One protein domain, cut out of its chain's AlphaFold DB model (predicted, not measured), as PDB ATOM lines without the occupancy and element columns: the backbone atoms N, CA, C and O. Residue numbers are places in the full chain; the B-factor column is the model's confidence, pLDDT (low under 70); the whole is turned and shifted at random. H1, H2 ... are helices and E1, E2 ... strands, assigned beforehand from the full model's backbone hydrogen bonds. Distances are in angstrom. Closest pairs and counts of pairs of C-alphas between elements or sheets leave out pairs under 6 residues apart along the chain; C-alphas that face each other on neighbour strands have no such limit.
ATOM      1  N   PHE A   2     153.200 140.742 216.442       87.94
ATOM      2  CA  PHE A   2     154.371 140.807 217.328       87.94
ATOM      3  C   PHE A   2     155.635 140.228 216.677       87.94
ATOM      4  O   PHE A   2     156.669 140.888 216.665       87.94
ATOM      5  N   ASP A   3     155.518 139.075 216.017       89.06
ATOM      6  CA  ASP A   3     156.657 138.438 215.342       89.06
ATOM      7  C   ASP A   3     157.210 139.288 214.191       89.06
ATOM      8  O   ASP A   3     158.420 139.385 214.024       89.06
ATOM      9  N   LEU A   4     156.340 139.991 213.449       92.00
ATOM     10  CA  LEU A   4     156.765 140.923 212.395       92.00
ATOM     11  C   LEU A   4     157.596 142.072 212.984       92.00
ATOM     12  O   LEU A   4     158.616 142.459 212.420       92.00
ATOM     13  N   HIS A   5     157.170 142.606 214.131       93.06
ATOM     14  CA  HIS A   5     157.886 143.669 214.832       93.06
ATOM     15  C   HIS A   5     159.243 143.199 215.370       93.06
ATOM     16  O   HIS A   5     160.241 143.909 215.219       93.06
ATOM     17  N   GLU A   6     159.311 142.012 215.977       91.31
ATOM     18  CA  GLU A   6     160.580 141.479 216.478       91.31
ATOM     19  C   GLU A   6     161.536 141.107 215.335       91.31
ATOM     20  O   GLU A   6     162.717 141.454 215.408       91.31
ATOM     21  N   ALA A   7     161.039 140.529 214.236       92.12
ATOM     22  CA  ALA A   7     161.834 140.278 213.032       92.12
ATOM     23  C   ALA A   7     162.421 141.579 212.452       92.12
ATOM     24  O   ALA A   7     163.624 141.653 212.194       92.12
ATOM     25  N   ASN A   8     161.610 142.638 212.341       94.56
ATOM     26  CA  ASN A   8     162.073 143.962 211.914       94.56
ATOM     27  C   ASN A   8     163.152 144.527 212.853       94.56
ATOM     28  O   ASN A   8     164.165 145.061 212.394       94.56
ATOM     29  N   LYS A   9     162.976 144.400 214.176       91.75
ATOM     30  CA  LYS A   9     163.974 144.846 215.162       91.75
ATOM     31  C   LYS A   9     165.292 144.089 215.033       91.75
ATOM     32  O   LYS A   9     166.350 144.721 215.087       91.75
ATOM     33  N   LEU A  10     165.241 142.770 214.857       91.56
ATOM     34  CA  LEU A  10     166.429 141.943 214.636       91.56
ATOM     35  C   LEU A  10     167.151 142.353 213.350       91.56
ATOM     36  O   LEU A  10     168.362 142.584 213.385       91.56
ATOM     37  N   GLU A  11     166.419 142.540 212.253       92.38
ATOM     38  CA  GLU A  11     167.005 142.948 210.975       92.38
ATOM     39  C   GLU A  11     167.603 144.362 211.041       92.38
ATOM     40  O   GLU A  11     168.720 144.592 210.572       92.38
ATOM     41  N   ARG A  12     166.930 145.309 211.707       92.38
ATOM     42  CA  ARG A  12     167.487 146.644 211.979       92.38
ATOM     43  C   ARG A  12     168.783 146.556 212.787       92.38
ATOM     44  O   ARG A  12     169.754 147.227 212.445       92.38
ATOM     45  N   ASN A  13     168.834 145.731 213.832       91.25
ATOM     46  CA  ASN A  13     170.057 145.542 214.616       91.25
ATOM     47  C   ASN A  13     171.185 144.926 213.772       91.25
ATOM     48  O   ASN A  13     172.320 145.398 213.850       91.25
ATOM     49  N   ARG A  14     170.870 143.941 212.922       91.62
ATOM     50  CA  ARG A  14     171.828 143.304 212.006       91.62
ATOM     51  C   ARG A  14     172.412 144.298 211.001       91.62
ATOM     52  O   ARG A  14     173.622 144.325 210.812       91.62
ATOM     53  N   LEU A  15     171.566 145.125 210.382       90.62
ATOM     54  CA  LEU A  15     171.990 146.142 209.411       90.62
ATOM     55  C   LEU A  15     172.760 147.293 210.064       90.62
ATOM     56  O   LEU A  15     173.653 147.864 209.443       90.62
ATOM     57  N   ARG A  16     172.429 147.630 211.316       90.50
ATOM     58  CA  ARG A  16     173.165 148.632 212.093       90.50
ATOM     59  C   ARG A  16     174.567 148.146 212.468       90.50
ATOM     60  O   ARG A  16     175.508 148.938 212.424       90.50
ATOM     61  N   GLY A  17     174.709 146.875 212.850       86.88
ATOM     62  CA  GLY A  17     175.959 146.338 213.388       86.88
ATOM     63  C   GLY A  17     176.453 147.179 214.570       86.88
ATOM     64  O   GLY A  17     175.689 147.479 215.488       86.88
ATOM     65  N   GLU A  18     177.711 147.611 214.508       84.88
ATOM     66  CA  GLU A  18     178.358 148.458 215.523       84.88
ATOM     67  C   GLU A  18     178.090 149.966 215.345       84.88
ATOM     68  O   GLU A  18     178.519 150.783 216.160       84.88
ATOM     69  N   GLN A  19     177.391 150.375 214.280       83.81
ATOM     70  CA  GLN A  19     177.148 151.791 214.003       83.81
ATOM     71  C   GLN A  19     176.100 152.384 214.954       83.81
ATOM     72  O   GLN A  19     175.173 151.715 215.406       83.81
ATOM     73  N   SER A  20     176.178 153.690 215.220       79.44
ATOM     74  CA  SER A  20     175.182 154.378 216.057       79.44
ATOM     75  C   SER A  20     173.833 154.584 215.350       79.44
ATOM     76  O   SER A  20     172.807 154.743 216.013       79.44
ATOM     77  N   LYS A  21     173.807 154.573 214.008       86.12
ATOM     78  CA  LYS A  21     172.612 154.792 213.173       86.12
ATOM     79  C   LYS A  21     172.619 153.876 211.947       86.12
ATOM     80  O   LYS A  21     173.684 153.536 211.444       86.12
ATOM     81  N   LEU A  22     171.430 153.520 211.448       86.69
ATOM     82  CA  LEU A  22     171.290 152.843 210.153       86.69
ATOM     83  C   LEU A  22     171.687 153.774 209.004       86.69
ATOM     84  O   LEU A  22     171.367 154.965 209.025       86.69
ATOM     85  N   LYS A  23     172.286 153.204 207.954       88.88
ATOM     86  CA  LYS A  23     172.497 153.904 206.684       88.88
ATOM     87  C   LYS A  23     171.156 154.231 206.029       88.88
ATOM     88  O   LYS A  23     170.230 153.419 206.034       88.88
ATOM     89  N   SER A  24     171.070 155.398 205.394       87.38
ATOM     90  CA  SER A  24     169.844 155.862 204.732       87.38
ATOM     91  C   SER A  24     169.363 154.916 203.625       87.38
ATOM     92  O   SER A  24     168.158 154.746 203.453       87.38
ATOM     93  N   SER A  25     170.286 154.268 202.904       89.25
ATOM     94  CA  SER A  25     169.968 153.265 201.876       89.25
ATOM     95  C   SER A  25     169.305 152.019 202.464       89.25
ATOM     96  O   SER A  25     168.302 151.548 201.931       89.25
ATOM     97  N   ASP A  26     169.820 151.523 203.590       90.19
ATOM     98  CA  ASP A  26     169.290 150.337 204.268       90.19
ATOM     99  C   ASP A  26     167.930 150.631 204.901       90.19
ATOM    100  O   ASP A  26     167.009 149.821 204.804       90.19
ATOM    101  N   LEU A  27     167.770 151.827 205.475       88.25
ATOM    102  CA  LEU A  27     166.490 152.285 206.009       88.25
ATOM    103  C   LEU A  27     165.429 152.416 204.909       88.25
ATOM    104  O   LEU A  27     164.283 152.022 205.122       88.25
ATOM    105  N   LYS A  28     165.796 152.951 203.737       89.81
ATOM    106  CA  LYS A  28     164.888 153.034 202.586       89.81
ATOM    107  C   LYS A  28     164.457 151.639 202.132       89.81
ATOM    108  O   LYS A  28     163.261 151.395 202.006       89.81
ATOM    109  N   ARG A  29     165.412 150.716 201.982       90.81
ATOM    110  CA  ARG A  29     165.123 149.328 201.599       90.81
ATOM    111  C   ARG A  29     164.191 148.644 202.597       90.81
ATOM    112  O   ARG A  29     163.232 148.006 202.177       90.81
ATOM    113  N   LEU A  30     164.442 148.789 203.901       91.88
ATOM    114  CA  LEU A  30     163.566 148.232 204.937       91.88
ATOM    115  C   LEU A  30     162.138 148.753 204.792       91.88
ATOM    116  O   LEU A  30     161.212 147.956 204.704       91.88
ATOM    117  N   ARG A  31     161.965 150.073 204.671       90.56
ATOM    118  CA  ARG A  31     160.641 150.700 204.519       90.56
ATOM    119  C   ARG A  31     159.849 150.203 203.308       90.56
ATOM    120  O   ARG A  31     158.626 150.280 203.313       90.56
ATOM    121  N   GLU A  32     160.537 149.735 202.271       90.12
ATOM    122  CA  GLU A  32     159.928 149.244 201.031       90.12
ATOM    123  C   GLU A  32     159.674 147.730 201.035       90.12
ATOM    124  O   GLU A  32     158.850 147.257 200.259       90.12
ATOM    125  N   THR A  33     160.364 146.956 201.880       91.06
ATOM    126  CA  THR A  33     160.385 145.486 201.762       91.06
ATOM    127  C   THR A  33     159.944 144.742 203.015       91.06
ATOM    128  O   THR A  33     159.383 143.646 202.893       91.06
ATOM    129  N   ASP A  34     160.172 145.315 204.194       94.69
ATOM    130  CA  ASP A  34     159.934 144.664 205.474       94.69
ATOM    131  C   ASP A  34     158.429 144.609 205.814       94.69
ATOM    132  O   ASP A  34     157.747 145.636 205.749       94.69
ATOM    133  N   PRO A  35     157.890 143.437 206.200       94.69
ATOM    134  CA  PRO A  35     156.476 143.274 206.535       94.69
ATOM    135  C   PRO A  35     155.950 144.247 207.594       94.69
ATOM    136  O   PRO A  35     154.837 144.753 207.466       94.69
ATOM    137  N   TRP A  36     156.727 144.533 208.640       95.88
ATOM    138  CA  TRP A  36     156.292 145.441 209.697       95.88
ATOM    139  C   TRP A  36     156.248 146.892 209.213       95.88
ATOM    140  O   TRP A  36     155.284 147.601 209.502       95.88
ATOM    141  N   GLU A  37     157.239 147.331 208.432       95.06
ATOM    142  CA  GLU A  37     157.226 148.674 207.832       95.06
ATOM    143  C   GLU A  37     156.058 148.851 206.856       95.06
ATOM    144  O   GLU A  37     155.390 149.884 206.870       95.06
ATOM    145  N   LEU A  38     155.786 147.834 206.033       94.81
ATOM    146  CA  LEU A  38     154.668 147.840 205.090       94.81
ATOM    147  C   LEU A  38     153.318 147.900 205.814       94.81
ATOM    148  O   LEU A  38     152.423 148.627 205.376       94.81
ATOM    149  N   LEU A  39     153.182 147.183 206.935       95.56
ATOM    150  CA  LEU A  39     152.001 147.251 207.796       95.56
ATOM    151  C   LEU A  39     151.824 148.656 208.386       95.56
ATOM    152  O   LEU A  39     150.744 149.235 208.273       95.56
ATOM    153  N   GLN A  40     152.879 149.223 208.978       95.19
ATOM    154  CA  GLN A  40     152.847 150.571 209.555       95.19
ATOM    155  C   GLN A  40     152.484 151.620 208.509       95.19
ATOM    156  O   GLN A  40     151.585 152.425 208.734       95.19
ATOM    157  N   LYS A  41     153.126 151.578 207.338       94.06
ATOM    158  CA  LYS A  41     152.837 152.497 206.236       94.06
ATOM    159  C   LYS A  41     151.369 152.426 205.818       94.06
ATOM    160  O   LYS A  41     150.724 153.459 205.672       94.06
ATOM    161  N   ALA A  42     150.828 151.220 205.665       94.25
ATOM    162  CA  ALA A  42     149.440 151.054 205.265       94.25
ATOM    163  C   ALA A  42     148.454 151.552 206.341       94.25
ATOM    164  O   ALA A  42     147.459 152.186 205.999       94.25
ATOM    165  N   LEU A  43     148.756 151.367 207.631       95.00
ATOM    166  CA  LEU A  43     147.955 151.923 208.732       95.00
ATOM    167  C   LEU A  43     148.003 153.455 208.794       95.00
ATOM    168  O   LEU A  43     146.981 154.095 209.055       95.00
ATOM    169  N   GLN A  44     149.167 154.043 208.524       94.94
ATOM    170  CA  GLN A  44     149.342 155.493 208.484       94.94
ATOM    171  C   GLN A  44     148.560 156.105 207.317       94.94
ATOM    172  O   GLN A  44     147.862 157.096 207.509       94.94
ATOM    173  N   GLU A  45     148.631 155.494 206.132       93.06
ATOM    174  CA  GLU A  45     147.915 155.948 204.932       93.06
ATOM    175  C   GLU A  45     146.396 155.766 205.039       93.06
ATOM    176  O   GLU A  45     145.647 156.633 204.598       93.06
ATOM    177  N   THR A  46     145.929 154.642 205.593       92.00
ATOM    178  CA  THR A  46     144.495 154.310 205.607       92.00
ATOM    179  C   THR A  46     143.765 154.871 206.832       92.00
ATOM    180  O   THR A  46     142.607 155.263 206.711       92.00
ATOM    181  N   PHE A  47     144.410 154.946 208.003       92.81
ATOM    182  CA  PHE A  47     143.739 155.318 209.260       92.81
ATOM    183  C   PHE A  47     144.389 156.477 210.021       92.81
ATOM    184  O   PHE A  47     143.892 156.843 211.095       92.81
ATOM    185  N   GLY A  48     145.509 157.018 209.524       94.06
ATOM    186  CA  GLY A  48     146.309 157.985 210.277       94.06
ATOM    187  C   GLY A  48     146.798 157.406 211.606       94.06
ATOM    188  O   GLY A  48     146.849 158.120 212.607       94.06
ATOM    189  N   THR A  49     147.079 156.098 211.648       94.50
ATOM    190  CA  THR A  49     147.439 155.372 212.873       94.50
ATOM    191  C   THR A  49     148.831 154.757 212.760       94.50
ATOM    192  O   THR A  49     149.178 154.167 211.743       94.50
ATOM    193  N   GLU A  50     149.600 154.816 213.844       94.81
ATOM    194  CA  GLU A  50     150.830 154.044 214.046       94.81
ATOM    195  C   GLU A  50     150.639 153.070 215.218       94.81
ATOM    196  O   GLU A  50     150.081 153.451 216.252       94.81
ATOM    197  N   LEU A  51     151.115 151.828 215.073       94.88
ATOM    198  CA  LEU A  51     151.117 150.853 216.172       94.88
ATOM    199  C   LEU A  51     152.420 150.908 216.957       94.88
ATOM    200  O   LEU A  51     153.510 150.951 216.382       94.88
ATOM    201  N   ARG A  52     152.311 150.805 218.278       91.50
ATOM    202  CA  ARG A  52     153.440 150.755 219.200       91.50
ATOM    203  C   ARG A  52     153.346 149.530 220.081       91.50
ATOM    204  O   ARG A  52     152.407 149.382 220.853       91.50
ATOM    205  N   ILE A  53     154.351 148.672 219.987       91.25
ATOM    206  CA  ILE A  53     154.465 147.495 220.840       91.25
ATOM    207  C   ILE A  53     155.410 147.832 221.989       91.25
ATOM    208  O   ILE A  53     156.565 148.207 221.772       91.25
ATOM    209  N   THR A  54     154.915 147.709 223.218       87.00
ATOM    210  CA  THR A  54     155.756 147.847 224.410       87.00
ATOM    211  C   THR A  54     156.674 146.626 224.513       87.00
ATOM    212  O   THR A  54     156.190 145.510 224.310       87.00
ATOM    213  N   PRO A  55     157.973 146.785 224.838       83.75
ATOM    214  CA  PRO A  55     158.865 145.653 225.060       83.75
ATOM    215  C   PRO A  55     158.266 144.659 226.056       83.75
ATOM    216  O   PRO A  55     157.971 145.000 227.203       83.75
ATOM    217  N   PHE A  56     158.071 143.426 225.601       83.38
ATOM    218  CA  PHE A  56     157.534 142.362 226.430       83.38
ATOM    219  C   PHE A  56     158.645 141.743 227.282       83.38
ATOM    220  O   PHE A  56     159.767 141.556 226.815       83.38
ATOM    221  N   ASN A  57     158.338 141.446 228.542       80.81
ATOM    222  CA  ASN A  57     159.235 140.754 229.451       80.81
ATOM    223  C   ASN A  57     158.405 139.712 230.191       80.81
ATOM    224  O   ASN A  57     157.593 140.067 231.043       80.81
ATOM    225  N   GLU A  58     158.630 138.443 229.866       81.38
ATOM    226  CA  GLU A  58     157.896 137.291 230.405       81.38
ATOM    227  C   GLU A  58     157.891 137.225 231.938       81.38
ATOM    228  O   GLU A  58     156.987 136.641 232.526       81.38
ATOM    229  N   ARG A  59     158.874 137.846 232.609       83.44
ATOM    230  CA  ARG A  59     158.945 137.878 234.079       83.44
ATOM    231  C   ARG A  59     157.991 138.885 234.717       83.44
ATOM    232  O   ARG A  59     157.670 138.734 235.890       83.44
ATOM    233  N   TYR A  60     157.594 139.927 233.983       80.06
ATOM    234  CA  TYR A  60     156.846 141.067 234.528       80.06
ATOM    235  C   TYR A  60     155.520 141.337 233.810       80.06
ATOM    236  O   TYR A  60     154.681 142.056 234.346       80.06
ATOM    237  N   HIS A  61     155.318 140.788 232.613       84.94
ATOM    238  CA  HIS A  61     154.140 141.039 231.792       84.94
ATOM    239  C   HIS A  61     153.358 139.745 231.558       84.94
ATOM    240  O   HIS A  61     153.918 138.740 231.133       84.94
ATOM    241  N   SER A  62     152.045 139.793 231.785       85.94
ATOM    242  CA  SER A  62     151.111 138.698 231.489       85.94
ATOM    243  C   SER A  62     150.432 138.829 230.121       85.94
ATOM    244  O   SER A  62     149.750 137.907 229.685       85.94
ATOM    245  N   TYR A  63     150.609 139.962 229.438       85.12
ATOM    246  CA  TYR A  63     150.037 140.235 228.121       85.12
ATOM    247  C   TYR A  63     150.931 141.176 227.308       85.12
ATOM    248  O   TYR A  63     151.754 141.921 227.847       85.12
ATOM    249  N   LEU A  64     150.751 141.146 225.987       88.19
ATOM    250  CA  LEU A  64     151.377 142.092 225.071       88.19
ATOM    251  C   LEU A  64     150.607 143.411 225.092       88.19
ATOM    252  O   LEU A  64     149.418 143.443 224.786       88.19
ATOM    253  N   ARG A  65     151.294 144.510 225.412       89.38
ATOM    254  CA  ARG A  65     150.712 145.852 225.341       89.38
ATOM    255  C   ARG A  65     151.005 146.472 223.980       89.38
ATOM    256  O   ARG A  65     152.151 146.830 223.689       89.38
ATOM    257  N   VAL A  66     149.956 146.602 223.173       92.81
ATOM    258  CA  VAL A  66     149.997 147.251 221.861       92.81
ATOM    259  C   VAL A  66     149.113 148.483 221.905       92.81
ATOM    260  O   VAL A  66     147.938 148.398 222.247       92.81
ATOM    261  N   GLU A  67     149.686 149.626 221.557       93.75
ATOM    262  CA  GLU A  67     148.986 150.904 221.555       93.75
ATOM    263  C   GLU A  67     148.859 151.465 220.140       93.75
ATOM    264  O   GLU A  67     149.782 151.351 219.331       93.75
ATOM    265  N   SER A  68     147.733 152.110 219.854       93.88
ATOM    266  CA  SER A  68     147.526 152.920 218.659       93.88
ATOM    267  C   SER A  68     147.786 154.397 218.967       93.88
ATOM    268  O   SER A  68     147.444 154.917 220.036       93.88
ATOM    269  N   VAL A  69     148.417 155.101 218.024       93.75
ATOM    270  CA  VAL A  69     148.621 156.554 218.108       93.75
ATOM    271  C   VAL A  69     148.190 157.226 216.815       93.75
ATOM    272  O   VAL A  69     148.525 156.748 215.733       93.75
ATOM    273  N   LYS A  70     147.474 158.349 216.932       93.94
ATOM    274  CA  LYS A  70     146.993 159.124 215.786       93.94
ATOM    275  C   LYS A  70     147.990 160.183 215.317       93.94
ATOM    276  O   LYS A  70     148.730 160.776 216.108       93.94
ATOM    277  N   GLY A  71     147.972 160.428 214.016       93.50
ATOM    278  CA  GLY A  71     148.809 161.409 213.345       93.50
ATOM    279  C   GLY A  71     148.494 161.495 211.860       93.50
ATOM    280  O   GLY A  71     147.513 160.932 211.378       93.50
ATOM    281  N   GLU A  72     149.372 162.172 211.137       93.06
ATOM    282  CA  GLU A  72     149.259 162.401 209.702       93.06
ATOM    283  C   GLU A  72     150.614 162.279 209.016       93.06
ATOM    284  O   GLU A  72     151.672 162.441 209.627       93.06
ATOM    285  N   ILE A  73     150.591 161.993 207.718       90.12
ATOM    286  CA  ILE A  73     151.803 161.966 206.906       90.12
ATOM    287  C   ILE A  73     152.068 163.386 206.399       90.12
ATOM    288  O   ILE A  73     151.298 163.932 205.616       90.12
ATOM    289  N   SER A  74     153.189 163.967 206.821       87.25
ATOM    290  CA  SER A  74     153.677 165.284 206.403       87.25
ATOM    291  C   SER A  74     155.100 165.120 205.875       87.25
ATOM    292  O   SER A  74     155.956 164.559 206.559       87.25
ATOM    293  N   GLU A  75     155.352 165.559 204.637       82.81
ATOM    294  CA  GLU A  75     156.679 165.477 203.991       82.81
ATOM    295  C   GLU A  75     157.239 164.036 203.928       82.81
ATOM    296  O   GLU A  75     158.437 163.794 204.069       82.81
ATOM    297  N   GLY A  76     156.355 163.046 203.751       79.06
ATOM    298  CA  GLY A  76     156.729 161.628 203.700       79.06
ATOM    299  C   GLY A  76     157.113 161.018 205.054       79.06
ATOM    300  O   GLY A  76     157.629 159.900 205.092       79.06
ATOM    301  N   GLN A  77     156.869 161.723 206.164       84.31
ATOM    302  CA  GLN A  77     157.051 161.213 207.523       84.31
ATOM    303  C   GLN A  77     155.748 161.298 208.315       84.31
ATOM    304  O   GLN A  77     155.011 162.275 208.229       84.31
ATOM    305  N   PHE A  78     155.477 160.278 209.124       89.44
ATOM    306  CA  PHE A  78     154.333 160.289 210.022       89.44
ATOM    307  C   PHE A  78     154.612 161.196 211.228       89.44
ATOM    308  O   PHE A  78     155.500 160.914 212.041       89.44
ATOM    309  N   LYS A  79     153.867 162.299 211.341       91.44
ATOM    310  CA  LYS A  79     153.905 163.234 212.471       91.44
ATOM    311  C   LYS A  79     152.684 162.977 213.355       91.44
ATOM    312  O   LYS A  79     151.545 163.007 212.900       91.44
ATOM    313  N   ARG A  80     152.933 162.693 214.634       91.62
ATOM    314  CA  ARG A  80     151.879 162.407 215.618       91.62
ATOM    315  C   ARG A  80     151.208 163.689 216.079       91.62
ATOM    316  O   ARG A  80     151.877 164.713 216.213       91.62
ATOM    317  N   TYR A  81     149.930 163.598 216.426       91.44
ATOM    318  CA  TYR A  81     149.238 164.713 217.061       91.44
ATOM    319  C   TYR A  81     149.718 164.873 218.512       91.44
ATOM    320  O   TYR A  81     149.547 163.942 219.301       91.44
ATOM    321  N   PRO A  82     150.303 166.027 218.897       84.31
ATOM    322  CA  PRO A  82     150.896 166.206 220.226       84.31
ATOM    323  C   PRO A  82     149.910 166.015 221.385       84.31
ATOM    324  O   PRO A  82     150.305 165.606 222.471       84.31
ATOM    325  N   SER A  83     148.628 166.304 221.155       80.88
ATOM    326  CA  SER A  83     147.549 166.213 222.143       80.88
ATOM    327  C   SER A  83     146.865 164.843 222.200       80.88
ATOM    328  O   SER A  83     145.980 164.639 223.032       80.88
ATOM    329  N   TYR A  84     147.237 163.894 221.335       83.81
ATOM    330  CA  TYR A  84     146.580 162.593 221.282       83.81
ATOM    331  C   TYR A  84     147.267 161.591 222.214       83.81
ATOM    332  O   TYR A  84     148.403 161.177 221.984       83.81
ATOM    333  N   SER A  85     146.555 161.170 223.260       85.62
ATOM    334  CA  SER A  85     147.014 160.092 224.144       85.62
ATOM    335  C   SER A  85     146.957 158.750 223.421       85.62
ATOM    336  O   SER A  85     145.961 158.456 222.757       85.62
ATOM    337  N   SER A  86     148.007 157.936 223.563       89.44
ATOM    338  CA  SER A  86     148.001 156.572 223.041       89.44
ATOM    339  C   SER A  86     146.869 155.769 223.679       89.44
ATOM    340  O   SER A  86     146.511 155.981 224.842       89.44
ATOM    341  N   ARG A  87     146.261 154.881 222.895       91.69
ATOM    342  CA  ARG A  87     145.152 154.035 223.347       91.69
ATOM    343  C   ARG A  87     145.516 152.583 223.154       91.69
ATOM    344  O   ARG A  87     146.292 152.263 222.261       91.69
ATOM    345  N   ASP A  88     144.958 151.715 223.985       92.19
ATOM    346  CA  ASP A  88     145.073 150.280 223.760       92.19
ATOM    347  C   ASP A  88     144.459 149.929 222.398       92.19
ATOM    348  O   ASP A  88     143.375 150.413 222.059       92.19
ATOM    349  N   LEU A  89     145.159 149.100 221.623       92.62
ATOM    350  CA  LEU A  89     144.708 148.631 220.316       92.62
ATOM    351  C   LEU A  89     143.284 148.057 220.369       92.62
ATOM    352  O   LEU A  89     142.513 148.260 219.436       92.62
ATOM    353  N   MET A  90     142.924 147.373 221.457       89.44
ATOM    354  CA  MET A  90     141.613 146.735 221.621       89.44
ATOM    355  C   MET A  90     140.449 147.731 221.728       89.44
ATOM    356  O   MET A  90     139.296 147.321 221.645       89.44
ATOM    357  N   VAL A  91     140.725 149.030 221.901       91.00
ATOM    358  CA  VAL A  91     139.706 150.095 221.916       91.00
ATOM    359  C   VAL A  91     139.332 150.548 220.496       91.00
ATOM    360  O   VAL A  91     138.328 151.237 220.311       91.00
ATOM    361  N   GLU A  92     140.117 150.182 219.479       91.62
ATOM    362  CA  GLU A  92     139.803 150.506 218.086       91.62
ATOM    363  C   GLU A  92     138.559 149.750 217.590       91.62
ATOM    364  O   GLU A  92     138.210 148.673 218.072       91.62
ATOM    365  N   GLY A  93     137.876 150.319 216.594       89.88
ATOM    366  CA  GLY A  93     136.660 149.720 216.037       89.88
ATOM    367  C   GLY A  93     136.903 148.345 215.403       89.88
ATOM    368  O   GLY A  93     137.978 148.073 214.865       89.88
TER     369      GLY A  93
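Overview. This is residues 2 to 93 of the 354 residues of the protein "Energy-coupling factor transporter ATP-binding protein EcfA2" of Massilia violacea (UniProt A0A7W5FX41). A small twisted sheet of three strands has H3 packed on it, while H1 and H2 run away from the sheet and back as two arms, joined at their far end by a loop. The loop between E1 and E2 sticks out with residues 57 to 63. The 92 printed residues hold three named helices, then three strands, in the order H1 H2 H3 E1 E2 E3, class mixed. The sheet E1 - E2 - E3 is antiparallel, a meander, each strand the antiparallel neighbour of the one before. The whole is only just compact, close to loose, with a radius of gyration of the C-alphas of 14.5 A and spans of 40, 37 and 22 A.

Arrangement. E2, residues 66 to 74, bends by 53 degrees at residue 70. It forms a hairpin with E1, residues 49 to 53, N 52 and O 67 being 2.8 A apart, and another with E3, residues 77 to 80, N 72 and O 79 being 2.9 A apart. H3, residues 35 to 47, is on the sheet at a height of 8.1 A. H1, residues 2 to 16, only grazes the sheet with residues 2 to 6. With residues 4 to 8 alone H1 touches H3, the closest C-alphas being those of Leu 4 and Trp 36, 5.3 A. H2, residues 24 to 33, touches H3 only at the corner, the closest C-alphas being those of Arg 31 and Glu 37, 5.2 A. H1 and H2 are close but not clearly touching, opposite ways at a shallow tilt of 25 degrees. In H1, H2 and H3 every O i to N i+4 pair is within hydrogen-bond range.

Along the chain. H1 begins at C-alpha 2 (154.371, 140.807, 217.328) and is 21.0 A long, H3 17.7 A and E2 24.0 A. E3 ends at C-alpha 80 (151.879, 162.407, 215.618).

Size, cuts and confidence. The printed part has no cut. The link E1 to E2 is long, 12 residues. No printed residue is under 70.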